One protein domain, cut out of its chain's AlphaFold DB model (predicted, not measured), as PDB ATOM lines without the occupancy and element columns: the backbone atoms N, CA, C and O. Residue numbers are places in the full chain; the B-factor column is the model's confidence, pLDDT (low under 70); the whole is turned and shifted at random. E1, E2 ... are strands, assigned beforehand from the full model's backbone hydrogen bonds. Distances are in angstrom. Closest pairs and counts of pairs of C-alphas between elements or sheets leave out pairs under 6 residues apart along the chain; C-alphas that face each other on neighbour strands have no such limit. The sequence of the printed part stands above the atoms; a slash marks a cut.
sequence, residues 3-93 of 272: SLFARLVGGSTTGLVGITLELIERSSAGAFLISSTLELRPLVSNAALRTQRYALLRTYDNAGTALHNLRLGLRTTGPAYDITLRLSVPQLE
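This is residues 3 to 93 of the 272 residues of an uncharacterized protein of Roseomonas nepalensis (UniProt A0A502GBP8). Two twisted sheets of three strands each lie face to face as a small sandwich, E3 E2 E5 over E4 E1 E6, their strands at 27 degrees. E2 and E6 bend along their length. The printed part has 91 residues with six named strands, E1 to E6 in order along the chain, and no named helix; the class is all strand, both sheets antiparallel. It is only just compact, close to loose, with a radius of gyration of the C-alphas of 14.6 A, and flat, spanning 42 by 31 by 17 A.

In one sheet E2, residues 16 to 26, is the inner strand between E3, residues 32 to 39, and E5, residues 67 to 76. E2 and E3 form a hairpin, antiparallel at 144 degrees, with N 25 and O 34 2.8 A apart. E2 and E5 are antiparallel at 165 degrees, with N 22 and O 71 2.8 A apart. In the other sheet E1, residues 3 to 11, is the inner strand between E4, residues 53 to 56, and E6, residues 83 to 92. E1 and E6 are antiparallel at 173 degrees, with N 5 and O 88 2.9 A apart; E4 and E1 at 129 degrees, with N 54 and O 4 2.9 A apart. Between the sheets, the closest C-alphas of E3 and E4 are those of Leu 38 and Leu 56, 6.1 A apart. E3 and E6 are apart.

E1 starts at C-alpha 3 (170.718, 122.543, 145.773) and spans 23.5 A. E2 spans 27.3 A and bends by 58 degrees at residue 21; E3 spans 20.1 A, E4 10.4 A and E5 27.5 A. E6 spans 25.3 A, bends by 59 degrees at residue 89 and ends at C-alpha 92 (167.986, 120.597, 151.407).

The C-alphas farthest apart, Gly 11 and Ala 63, are 42.2 A apart. The printed part has no cut. The link E3 to E4, residues 40 to 52, is long. Mean pLDDT of the printed part is 90.0, with residue 42 under 70.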
ATOM      1  N   SER A   3     170.665 121.614 146.924       91.69
ATOM      2  CA  SER A   3     170.718 122.543 145.773       91.69
ATOM      3  C   SER A   3     170.756 124.023 146.155       91.69
ATOM      4  O   SER A   3     170.342 124.390 147.252       91.69
ATOM      5  N   LEU A   4     171.264 124.874 145.257       92.31
ATOM      6  CA  LEU A   4     171.128 126.335 145.328       92.31
ATOM      7  C   LEU A   4     171.235 126.970 143.937       92.31
ATOM      8  O   LEU A   4     171.787 126.371 143.012       92.31
ATOM      9  N   PHE A   5     170.755 128.204 143.795       92.62
ATOM     10  CA  PHE A   5     171.060 129.053 142.645       92.62
ATOM     11  C   PHE A   5     172.202 130.006 142.994       92.62
ATOM     12  O   PHE A   5     172.152 130.676 144.029       92.62
ATOM     13  N   ALA A   6     173.212 130.109 142.131       94.12
ATOM     14  CA  ALA A   6     174.304 131.067 142.304       94.12
ATOM     15  C   ALA A   6     174.730 131.683 140.973       94.12
ATOM     16  O   ALA A   6     174.826 130.997 139.966       94.12
ATOM     17  N   ARG A   7     175.036 132.981 140.967       94.31
ATOM     18  CA  ARG A   7     175.694 133.633 139.827       94.31
ATOM     19  C   ARG A   7     176.706 134.678 140.276       94.31
ATOM     20  O   ARG A   7     176.543 135.273 141.345       94.31
ATOM     21  N   LEU A   8     177.677 134.962 139.419       94.56
ATOM     22  CA  LEU A   8     178.568 136.111 139.548       94.56
ATOM     23  C   LEU A   8     177.823 137.384 139.121       94.56
ATOM     24  O   LEU A   8     177.193 137.423 138.066       94.56
ATOM     25  N   VAL A   9     177.864 138.425 139.950       95.94
ATOM     26  CA  VAL A   9     177.245 139.735 139.664       95.94
ATOM     27  C   VAL A   9     178.288 140.843 139.533       95.94
ATOM     28  O   VAL A   9     178.033 141.832 138.857       95.94
ATOM     29  N   GLY A  10     179.466 140.657 140.123       94.50
ATOM     30  CA  GLY A  10     180.594 141.578 140.019       94.50
ATOM     31  C   GLY A  10     181.905 140.880 140.368       94.50
ATOM     32  O   GLY A  10     181.889 139.823 141.004       94.50
ATOM     33  N   GLY A  11     183.025 141.463 139.945       92.50
ATOM     34  CA  GLY A  11     184.356 140.890 140.156       92.50
ATOM     35  C   GLY A  11     184.678 139.726 139.213       92.50
ATOM     36  O   GLY A  11     184.130 139.636 138.113       92.50
ATOM     37  N   SER A  12     185.583 138.833 139.629       87.38
ATOM     38  CA  SER A  12     186.041 137.698 138.810       87.38
ATOM     39  C   SER A  12     186.333 136.446 139.635       87.38
ATOM     40  O   SER A  12     186.967 136.514 140.682       87.38
ATOM     41  N   THR A  13     185.935 135.272 139.133       86.38
ATOM     42  CA  THR A  13     186.297 133.975 139.738       86.38
ATOM     43  C   THR A  13     187.691 133.488 139.321       86.38
ATOM     44  O   THR A  13     188.125 132.406 139.727       86.38
ATOM     45  N   THR A  14     188.406 134.260 138.499       84.50
ATOM     46  CA  THR A  14     189.795 133.980 138.124       84.50
ATOM     47  C   THR A  14     190.687 133.996 139.365       84.50
ATOM     48  O   THR A  14     190.617 134.902 140.184       84.50
ATOM     49  N   GLY A  15     191.526 132.969 139.513       80.75
ATOM     50  CA  GLY A  15     192.428 132.812 140.660       80.75
ATOM     51  C   GLY A  15     191.808 132.128 141.885       80.75
ATOM     52  O   GLY A  15     192.551 131.642 142.731       80.75
ATOM     53  N   LEU A  16     190.476 131.993 141.970       86.31
ATOM     54  CA  LEU A  16     189.860 131.154 143.003       86.31
ATOM     55  C   LEU A  16     190.224 129.686 142.763       86.31
ATOM     56  O   LEU A  16     190.051 129.170 141.660       86.31
ATOM     57  N   VAL A  17     190.651 128.979 143.805       88.25
ATOM     58  CA  VAL A  17     190.927 127.534 143.732       88.25
ATOM     59  C   VAL A  17     189.636 126.742 143.583       88.25
ATOM     60  O   VAL A  17     189.605 125.745 142.871       88.25
ATOM     61  N   GLY A  18     188.548 127.195 144.206       88.69
ATOM     62  CA  GLY A  18     187.240 126.585 144.004       88.69
ATOM     63  C   GLY A  18     186.105 127.375 144.632       88.69
ATOM     64  O   GLY A  18     186.288 128.075 145.626       88.69
ATOM     65  N   ILE A  19     184.927 127.222 144.039       92.31
ATOM     66  CA  ILE A  19     183.642 127.568 144.645       92.31
ATOM     67  C   ILE A  19     182.904 126.246 144.758       92.31
ATOM     68  O   ILE A  19     182.742 125.576 143.742       92.31
ATOM     69  N   THR A  20     182.484 125.855 145.954       94.62
ATOM     70  CA  THR A  20     181.920 124.525 146.182       94.62
ATOM     71  C   THR A  20     180.545 124.576 146.813       94.62
ATOM     72  O   THR A  20     180.287 125.388 147.697       94.62
ATOM     73  N   LEU A  21     179.675 123.666 146.393       94.56
ATOM     74  CA  LEU A  21     178.489 123.292 147.148       94.56
ATOM     75  C   LEU A  21     178.800 122.013 147.911       94.56
ATOM     76  O   LEU A  21     179.178 121.013 147.306       94.56
ATOM     77  N   GLU A  22     178.631 122.024 149.222       94.88
ATOM     78  CA  GLU A  22     178.957 120.888 150.069       94.88
ATOM     79  C   GLU A  22     177.788 120.507 150.965       94.88
ATOM     80  O   GLU A  22     177.119 121.360 151.549       94.88
ATOM     81  N   LEU A  23     177.571 119.204 151.083       94.75
ATOM     82  CA  LEU A  23     176.646 118.612 152.032       94.75
ATOM     83  C   LEU A  23     177.460 117.856 153.078       94.75
ATOM     84  O   LEU A  23     178.141 116.886 152.748       94.75
ATOM     85  N   ILE A  24     177.401 118.332 154.318       94.88
ATOM     86  CA  ILE A  24     178.163 117.805 155.451       94.88
ATOM     87  C   ILE A  24     177.217 117.045 156.373       94.88
ATOM     88  O   ILE A  24     176.201 117.590 156.799       94.88
ATOM     89  N   GLU A  25     177.584 115.821 156.722       95.19
ATOM     90  CA  GLU A  25     176.920 115.009 157.734       95.19
ATOM     91  C   GLU A  25     177.616 115.174 159.082       95.19
ATOM     92  O   GLU A  25     178.851 115.185 159.178       95.19
ATOM     93  N   ARG A  26     176.814 115.315 160.137       96.06
ATOM     94  CA  ARG A  26     177.292 115.449 161.509       96.06
ATOM     95  C   ARG A  26     176.559 114.506 162.450       96.06
ATOM     96  O   ARG A  26     175.389 114.179 162.237       96.06
ATOM     97  N   SER A  27     177.249 114.104 163.511       96.31
ATOM     98  CA  SER A  27     176.645 113.349 164.609       96.31
ATOM     99  C   SER A  27     175.662 114.211 165.402       96.31
ATOM    100  O   SER A  27     175.617 115.434 165.245       96.31
ATOM    101  N   SER A  28     174.906 113.592 166.311       95.56
ATOM    102  CA  SER A  28     174.014 114.305 167.240       95.56
ATOM    103  C   SER A  28     174.762 115.274 168.161       95.56
ATOM    104  O   SER A  28     174.208 116.294 168.557       95.56
ATOM    105  N   ALA A  29     176.042 115.005 168.441       95.75
ATOM    106  CA  ALA A  29     176.942 115.904 169.162       95.75
ATOM    107  C   ALA A  29     177.585 116.980 168.258       95.75
ATOM    108  O   ALA A  29     178.444 117.737 168.703       95.75
ATOM    109  N   GLY A  30     177.221 117.034 166.973       94.06
ATOM    110  CA  GLY A  30     177.748 117.993 166.004       94.06
ATOM    111  C   GLY A  30     179.128 117.648 165.436       94.06
ATOM    112  O   GLY A  30     179.677 118.457 164.683       94.06
ATOM    113  N   ALA A  31     179.698 116.478 165.739       95.69
ATOM    114  CA  ALA A  31     180.989 116.061 165.187       95.69
ATOM    115  C   ALA A  31     180.882 115.834 163.674       95.69
ATOM    116  O   ALA A  31     179.880 115.302 163.204       95.69
ATOM    117  N   PHE A  32     181.903 116.236 162.911       95.62
ATOM    118  CA  PHE A  32     181.977 115.933 161.480       95.62
ATOM    119  C   PHE A  32     182.048 114.419 161.271       95.62
ATOM    120  O   PHE A  32     182.843 113.749 161.928       95.62
ATOM    121  N   LEU A  33     181.238 113.907 160.348       95.31
ATOM    122  CA  LEU A  33     181.276 112.506 159.945       95.31
ATOM    123  C   LEU A  33     181.866 112.376 158.544       95.31
ATOM    124  O   LEU A  33     182.876 111.706 158.349       95.31
ATOM    125  N   ILE A  34     181.235 113.032 157.574       95.38
ATOM    126  CA  ILE A  34     181.594 112.942 156.159       95.38
ATOM    127  C   ILE A  34     181.010 114.132 155.395       95.38
ATOM    128  O   ILE A  34     180.057 114.769 155.851       95.38
ATOM    129  N   SER A  35     181.562 114.444 154.223       93.81
ATOM    130  CA  SER A  35     180.937 115.378 153.292       93.81
ATOM    131  C   SER A  35     181.032 114.932 151.839       93.81
ATOM    132  O   SER A  35     181.886 114.136 151.449       93.81
ATOM    133  N   SER A  36     180.123 115.451 151.018       94.12
ATOM    134  CA  SER A  36     180.249 115.427 149.560       94.12
ATOM    135  C   SER A  36     180.294 116.837 149.025       94.12
ATOM    136  O   SER A  36     179.624 117.723 149.549       94.12
ATOM    137  N   THR A  37     181.086 117.025 147.978       94.25
ATOM    138  CA  THR A  37     181.398 118.337 147.422       94.25
ATOM    139  C   THR A  37     181.138 118.322 145.922       94.25
ATOM    140  O   THR A  37     181.610 117.429 145.223       94.25
ATOM    141  N   LEU A  38     180.406 119.318 145.433       93.38
ATOM    142  CA  LEU A  38     180.291 119.651 144.018       93.38
ATOM    143  C   LEU A  38     181.104 120.921 143.753       93.38
ATOM    144  O   LEU A  38     180.851 121.960 144.369       93.38
ATOM    145  N   GLU A  39     182.049 120.853 142.820       92.56
ATOM    146  CA  GLU A  39     182.731 122.044 142.313       92.56
ATOM    147  C   GLU A  39     181.798 122.834 141.395       92.56
ATOM    148  O   GLU A  39     181.284 122.318 140.405       92.56
ATOM    149  N   LEU A  40     181.596 124.108 141.716       87.44
ATOM    150  CA  LEU A  40     180.787 125.036 140.931       87.44
ATOM    151  C   LEU A  40     181.634 125.864 139.960       87.44
ATOM    152  O   LEU A  40     181.084 126.632 139.181       87.44
ATOM    153  N   ARG A  41     182.967 125.767 139.988       71.69
ATOM    154  CA  ARG A  41     183.850 126.449 139.025       71.69
ATOM    155  C   ARG A  41     184.153 125.503 137.852       71.69
ATOM    156  O   ARG A  41     184.430 124.336 138.106       71.69
ATOM    157  N   PRO A  42     184.134 125.970 136.587       65.69
ATOM    158  CA  PRO A  42     183.877 127.337 136.105       65.69
ATOM    159  C   PRO A  42     182.388 127.683 135.938       65.69
ATOM    160  O   PRO A  42     182.059 128.703 135.343       65.69
ATOM    161  N   LEU A  43     181.486 126.837 136.429       74.12
ATOM    162  CA  LEU A  43     180.056 126.902 136.138       74.12
ATOM    163  C   LEU A  43     179.348 128.148 136.693       74.12
ATOM    164  O   LEU A  43     178.325 128.529 136.133       74.12
ATOM    165  N   VAL A  44     179.850 128.785 137.759       84.62
ATOM    166  CA  VAL A  44     179.323 130.069 138.265       84.62
ATOM    167  C   VAL A  44     179.749 131.194 137.335       84.62
ATOM    168  O   VAL A  44     180.871 131.699 137.404       84.62
ATOM    169  N   SER A  45     178.817 131.594 136.475       89.69
ATOM    170  CA  SER A  45     179.003 132.635 135.465       89.69
ATOM    171  C   SER A  45     178.150 133.876 135.756       89.69
ATOM    172  O   SER A  45     177.451 133.952 136.768       89.69
ATOM    173  N   ASN A  46     178.196 134.862 134.857       90.94
ATOM    174  CA  ASN A  46     177.331 136.045 134.888       90.94
ATOM    175  C   ASN A  46     175.948 135.817 134.241       90.94
ATOM    176  O   ASN A  46     175.152 136.760 134.157       90.94
ATOM    177  N   ALA A  47     175.641 134.586 133.808       92.44
ATOM    178  CA  ALA A  47     174.354 134.238 133.218       92.44
ATOM    179  C   ALA A  47     173.176 134.543 134.164       92.44
ATOM    180  O   ALA A  47     173.328 134.805 135.363       92.44
ATOM    181  N   ALA A  48     171.960 134.550 133.614       90.88
ATOM    182  CA  ALA A  48     170.758 134.816 134.395       90.88
ATOM    183  C   ALA A  48     170.639 133.819 135.562       90.88
ATOM    184  O   ALA A  48     170.783 132.618 135.369       90.88
ATOM    185  N   LEU A  49     170.329 134.300 136.773       89.81
ATOM    186  CA  LEU A  49     170.328 133.451 137.976       89.81
ATOM    187  C   LEU A  49     169.435 132.213 137.812       89.81
ATOM    188  O   LEU A  49     169.827 131.128 138.216       89.81
ATOM    189  N   ARG A  50     168.278 132.363 137.153       85.69
ATOM    190  CA  ARG A  50     167.329 131.273 136.877       85.69
ATOM    191  C   ARG A  50     167.921 130.100 136.082       85.69
ATOM    192  O   ARG A  50     167.377 129.010 136.148       85.69
ATOM    193  N   THR A  51     169.013 130.309 135.344       86.31
ATOM    194  CA  THR A  51     169.689 129.271 134.546       86.31
ATOM    195  C   THR A  51     170.940 128.721 135.237       86.31
ATOM    196  O   THR A  51     171.741 128.039 134.604       86.31
ATOM    197  N   GLN A  52     171.173 129.063 136.507       91.38
ATOM    198  CA  GLN A  52     172.385 128.709 137.256       91.38
ATOM    199  C   GLN A  52     172.021 127.972 138.554       91.38
ATOM    200  O   GLN A  52     172.377 128.402 139.654       91.38
ATOM    201  N   ARG A  53     171.254 126.879 138.425       91.38
ATOM    202  CA  ARG A  53     170.940 125.968 139.537       91.38
ATOM    203  C   ARG A  53     172.005 124.882 139.630       91.38
ATOM    204  O   ARG A  53     172.280 124.208 138.643       91.38
ATOM    205  N   TYR A  54     172.541 124.669 140.824       91.50
ATOM    206  CA  TYR A  54     173.496 123.603 141.114       91.50
ATOM    207  C   TYR A  54     172.889 122.634 142.115       91.50
ATOM    208  O   TYR A  54     172.292 123.069 143.103       91.50
ATOM    209  N   ALA A  55     173.041 121.334 141.869       91.12
ATOM    210  CA  ALA A  55     172.485 120.287 142.711       91.12
ATOM    211  C   ALA A  55     173.534 119.215 143.028       91.12
ATOM    212  O   ALA A  55     174.242 118.743 142.143       91.12
ATOM    213  N   LEU A  56     173.614 118.834 144.300       91.75
ATOM    214  CA  LEU A  56     174.494 117.803 144.832       91.75
ATOM    215  C   LEU A  56     173.645 116.639 145.352       91.75
ATOM    216  O   LEU A  56     172.908 116.778 146.334       91.75
ATOM    217  N   LEU A  57     173.772 115.472 144.727       89.12
ATOM    218  CA  LEU A  57     173.180 114.233 145.222       89.12
ATOM    219  C   LEU A  57     174.160 113.521 146.162       89.12
ATOM    220  O   LEU A  57     175.351 113.432 145.878       89.12
ATOM    221  N   ARG A  58     173.646 113.002 147.278       87.88
ATOM    222  CA  ARG A  58     174.394 112.160 148.212       87.88
ATOM    223  C   ARG A  58     173.463 111.100 148.786       87.88
ATOM    224  O   ARG A  58     172.362 111.437 149.220       87.88
ATOM    225  N   THR A  59     173.925 109.857 148.794       88.56
ATOM    226  CA  THR A  59     173.308 108.758 149.542       88.56
ATOM    227  C   THR A  59     173.921 108.735 150.936       88.56
ATOM    228  O   THR A  59     175.143 108.786 151.055       88.56
ATOM    229  N   TYR A  60     173.088 108.691 151.974       86.06
ATOM    230  CA  TYR A  60     173.565 108.579 153.352       86.06
ATOM    231  C   TYR A  60     173.844 107.116 153.677       86.06
ATOM    232  O   TYR A  60     172.946 106.278 153.621       86.06
ATOM    233  N   ASP A  61     175.096 106.823 153.994       86.00
ATOM    234  CA  ASP A  61     175.611 105.498 154.334       86.00
ATOM    235  C   ASP A  61     176.118 105.417 155.784       86.00
ATOM    236  O   ASP A  61     176.375 104.326 156.292       86.00
ATOM    237  N   ASN A  62     176.209 106.553 156.487       90.19
ATOM    238  CA  ASN A  62     176.643 106.618 157.877       90.19
ATOM    239  C   ASN A  62     175.449 106.634 158.847       90.19
ATOM    240  O   ASN A  62     174.729 107.624 158.967       90.19
ATOM    241  N   ALA A  63     175.265 105.543 159.596       91.75
ATOM    242  CA  ALA A  63     174.180 105.404 160.572       91.75
ATOM    243  C   ALA A  63     174.276 106.372 161.772       91.75
ATOM    244  O   ALA A  63     173.299 106.548 162.495       91.75
ATOM    245  N   GLY A  64     175.437 106.997 162.001       93.69
ATOM    246  CA  GLY A  64     175.640 107.986 163.065       93.69
ATOM    247  C   GLY A  64     175.162 109.396 162.710       93.69
ATOM    248  O   GLY A  64     175.250 110.298 163.549       93.69
ATOM    249  N   THR A  65     174.695 109.611 161.480       93.31
ATOM    250  CA  THR A  65     174.285 110.928 161.002       93.31
ATOM    251  C   THR A  65     172.966 111.362 161.626       93.31
ATOM    252  O   THR A  65     171.939 110.710 161.470       93.31
ATOM    253  N   ALA A  66     172.998 112.505 162.309       93.69
ATOM    254  CA  ALA A  66     171.825 113.119 162.931       93.69
ATOM    255  C   ALA A  66     171.532 114.524 162.388       93.69
ATOM    256  O   ALA A  66     170.412 115.014 162.513       93.69
ATOM    257  N   LEU A  67     172.537 115.189 161.811       92.00
ATOM    258  CA  LEU A  67     172.445 116.558 161.317       92.00
ATOM    259  C   LEU A  67     173.078 116.668 159.930       92.00
ATOM    260  O   LEU A  67     174.073 116.003 159.625       92.00
ATOM    261  N   HIS A  68     172.530 117.568 159.118       90.50
ATOM    262  CA  HIS A  68     173.013 117.852 157.773       90.50
ATOM    263  C   HIS A  68     173.187 119.353 157.575       90.50
ATOM    264  O   HIS A  68     172.264 120.128 157.830       90.50
ATOM    265  N   ASN A  69     174.343 119.754 157.053       91.62
ATOM    266  CA  ASN A  69     174.641 121.151 156.770       91.62
ATOM    267  C   ASN A  69     174.891 121.334 155.276       91.62
ATOM    268  O   ASN A  69     175.768 120.685 154.706       91.62
ATOM    269  N   LEU A  70     174.166 122.272 154.670       91.62
ATOM    270  CA  LEU A  70     174.500 122.799 153.355       91.62
ATOM    271  C   LEU A  70     175.519 123.932 153.511       91.62
ATOM    272  O   LEU A  70     175.264 124.897 154.232       91.62
ATOM    273  N   ARG A  71     176.668 123.828 152.839       93.06
ATOM    274  CA  ARG A  71     177.745 124.826 152.867       93.06
ATOM    275  C   ARG A  71     178.082 125.289 151.452       93.06
ATOM    276  O   ARG A  71     178.273 124.471 150.559       93.06
ATOM    277  N   LEU A  72     178.209 126.603 151.271       92.62
ATOM    278  CA  LEU A  72     178.922 127.183 150.134       92.62
ATOM    279  C   LEU A  72     180.366 127.447 150.569       92.62
ATOM    280  O   LEU A  72     180.597 128.209 151.506       92.62
ATOM    281  N   GLY A  73     181.327 126.793 149.925       92.06
ATOM    282  CA  GLY A  73     182.750 126.981 150.178       92.06
ATOM    283  C   GLY A  73     183.389 127.902 149.144       92.06
ATOM    284  O   GLY A  73     183.108 127.802 147.952       92.06
ATOM    285  N   LEU A  74     184.287 128.771 149.599       90.62
ATOM    286  CA  LEU A  74     185.210 129.520 148.750       90.62
ATOM    287  C   LEU A  74     186.625 129.098 149.135       90.62
ATOM    288  O   LEU A  74     186.993 129.158 150.307       90.62
ATOM    289  N   ARG A  75     187.409 128.638 148.162       90.00
ATOM    290  CA  ARG A  75     188.809 128.253 148.357       90.00
ATOM    291  C   ARG A  75     189.693 129.142 147.506       90.00
ATOM    292  O   ARG A  75     189.445 129.327 146.315       90.00
ATOM    293  N   THR A  76     190.745 129.655 148.122       87.88
ATOM    294  CA  THR A  76     191.626 130.674 147.558       87.88
ATOM    295  C   THR A  76     193.076 130.326 147.852       87.88
ATOM    296  O   THR A  76     193.382 129.879 148.953       87.88
ATOM    297  N   THR A  77     193.981 130.591 146.914       83.56
ATOM    298  CA  THR A  77     195.433 130.535 147.146       83.56
ATOM    299  C   THR A  77     196.050 131.758 146.487       83.56
ATOM    300  O   THR A  77     196.140 131.802 145.264       83.56
ATOM    301  N   GLY A  78     196.411 132.781 147.260       73.94
ATOM    302  CA  GLY A  78     197.007 134.005 146.716       73.94
ATOM    303  C   GLY A  78     196.356 135.292 147.242       73.94
ATOM    304  O   GLY A  78     195.803 135.257 148.340       73.94
ATOM    305  N   PRO A  79     196.469 136.412 146.500       75.62
ATOM    306  CA  PRO A  79     196.184 137.771 146.980       75.62
ATOM    307  C   PRO A  79     194.691 138.029 147.242       75.62
ATOM    308  O   PRO A  79     193.877 137.118 147.202       75.62
ATOM    309  N   ALA A  80     194.324 139.280 147.534       86.00
ATOM    310  CA  ALA A  80     192.930 139.675 147.720       86.00
ATOM    311  C   ALA A  80     192.063 139.342 146.488       86.00
ATOM    312  O   ALA A  80     192.482 139.547 145.348       86.00
ATOM    313  N   TYR A  81     190.843 138.865 146.740       86.69
ATOM    314  CA  TYR A  81     189.836 138.581 145.718       86.69
ATOM    315  C   TYR A  81     188.660 139.529 145.898       86.69
ATOM    316  O   TYR A  81     188.168 139.695 147.013       86.69
ATOM    317  N   ASP A  82     188.187 140.093 144.792       90.25
ATOM    318  CA  ASP A  82     186.938 140.844 144.744       90.25
ATOM    319  C   ASP A  82     185.936 140.069 143.886       90.25
ATOM    320  O   ASP A  82     186.125 139.889 142.677       90.25
ATOM    321  N   ILE A  83     184.900 139.551 144.545       90.69
ATOM    322  CA  ILE A  83     183.774 138.873 143.912       90.69
ATOM    323  C   ILE A  83     182.477 139.283 144.590       90.69
ATOM    324  O   ILE A  83     182.377 139.366 145.812       90.69
ATOM    325  N   THR A  84     181.436 139.438 143.786       94.12
ATOM    326  CA  THR A  84     180.064 139.568 144.266       94.12
ATOM    327  C   THR A  84     179.252 138.406 143.719       94.12
ATOM    328  O   THR A  84     179.016 138.313 142.512       94.12
ATOM    329  N   LEU A  85     178.802 137.523 144.610       93.50
ATOM    330  CA  LEU A  85     177.911 136.417 144.273       93.50
ATOM    331  C   LEU A  85     176.477 136.767 144.661       93.50
ATOM    332  O   LEU A  85     176.216 137.268 145.753       93.50
ATOM    333  N   ARG A  86     175.525 136.450 143.782       94.44
ATOM    334  CA  ARG A  86     174.107 136.408 144.141       94.44
ATOM    335  C   ARG A  86     173.708 134.962 144.350       94.44
ATOM    336  O   ARG A  86     173.768 134.175 143.410       94.44
ATOM    337  N   LEU A  87     173.285 134.658 145.571       92.12
ATOM    338  CA  LEU A  87     172.784 133.353 145.980       92.12
ATOM    339  C   LEU A  87     171.262 133.413 146.097       92.12
ATOM    340  O   LEU A  87     170.706 134.446 146.474       92.12
ATOM    341  N   SER A  88     170.583 132.318 145.783       89.19
ATOM    342  CA  SER A  88     169.147 132.205 146.007       89.19
ATOM    343  C   SER A  88     168.737 130.763 146.268       89.19
ATOM    344  O   SER A  88     169.339 129.826 145.744       89.19
ATOM    345  N   VAL A  89     167.711 130.627 147.105       86.81
ATOM    346  CA  VAL A  89     167.041 129.379 147.476       86.81
ATOM    347  C   VAL A  89     167.994 128.206 147.764       86.81
ATOM    348  O   VAL A  89     167.992 127.214 147.031       86.81
ATOM    349  N   PRO A  90     168.820 128.282 148.823       88.19
ATOM    350  CA  PRO A  90     169.447 127.076 149.342       88.19
ATOM    351  C   PRO A  90     168.349 126.092 149.768       88.19
ATOM    352  O   PRO A  90     167.452 126.442 150.533       88.19
ATOM    353  N   GLN A  91     168.415 124.869 149.259       87.06
ATOM    354  CA  GLN A  91     167.414 123.831 149.469       87.06
ATOM    355  C   GLN A  91     168.100 122.533 149.875       87.06
ATOM    356  O   GLN A  91     169.076 122.111 149.251       87.06
ATOM    357  N   LEU A  92     167.568 121.902 150.919       86.88
ATOM    358  CA  LEU A  92     167.986 120.597 151.407       86.88
ATOM    359  C   LEU A  92     166.741 119.741 151.613       86.88
ATOM    360  O   LEU A  92     165.902 120.063 152.447       86.88
ATOM    361  N   GLU A  93     166.628 118.659 150.852       82.94
ATOM    362  CA  GLU A  93     165.464 117.774 150.910       82.94
ATOM    363  C   GLU A  93     165.853 116.299 150.841       82.94
ATOM    364  O   GLU A  93     166.903 115.932 150.300       82.94
TER     365      GLU A  93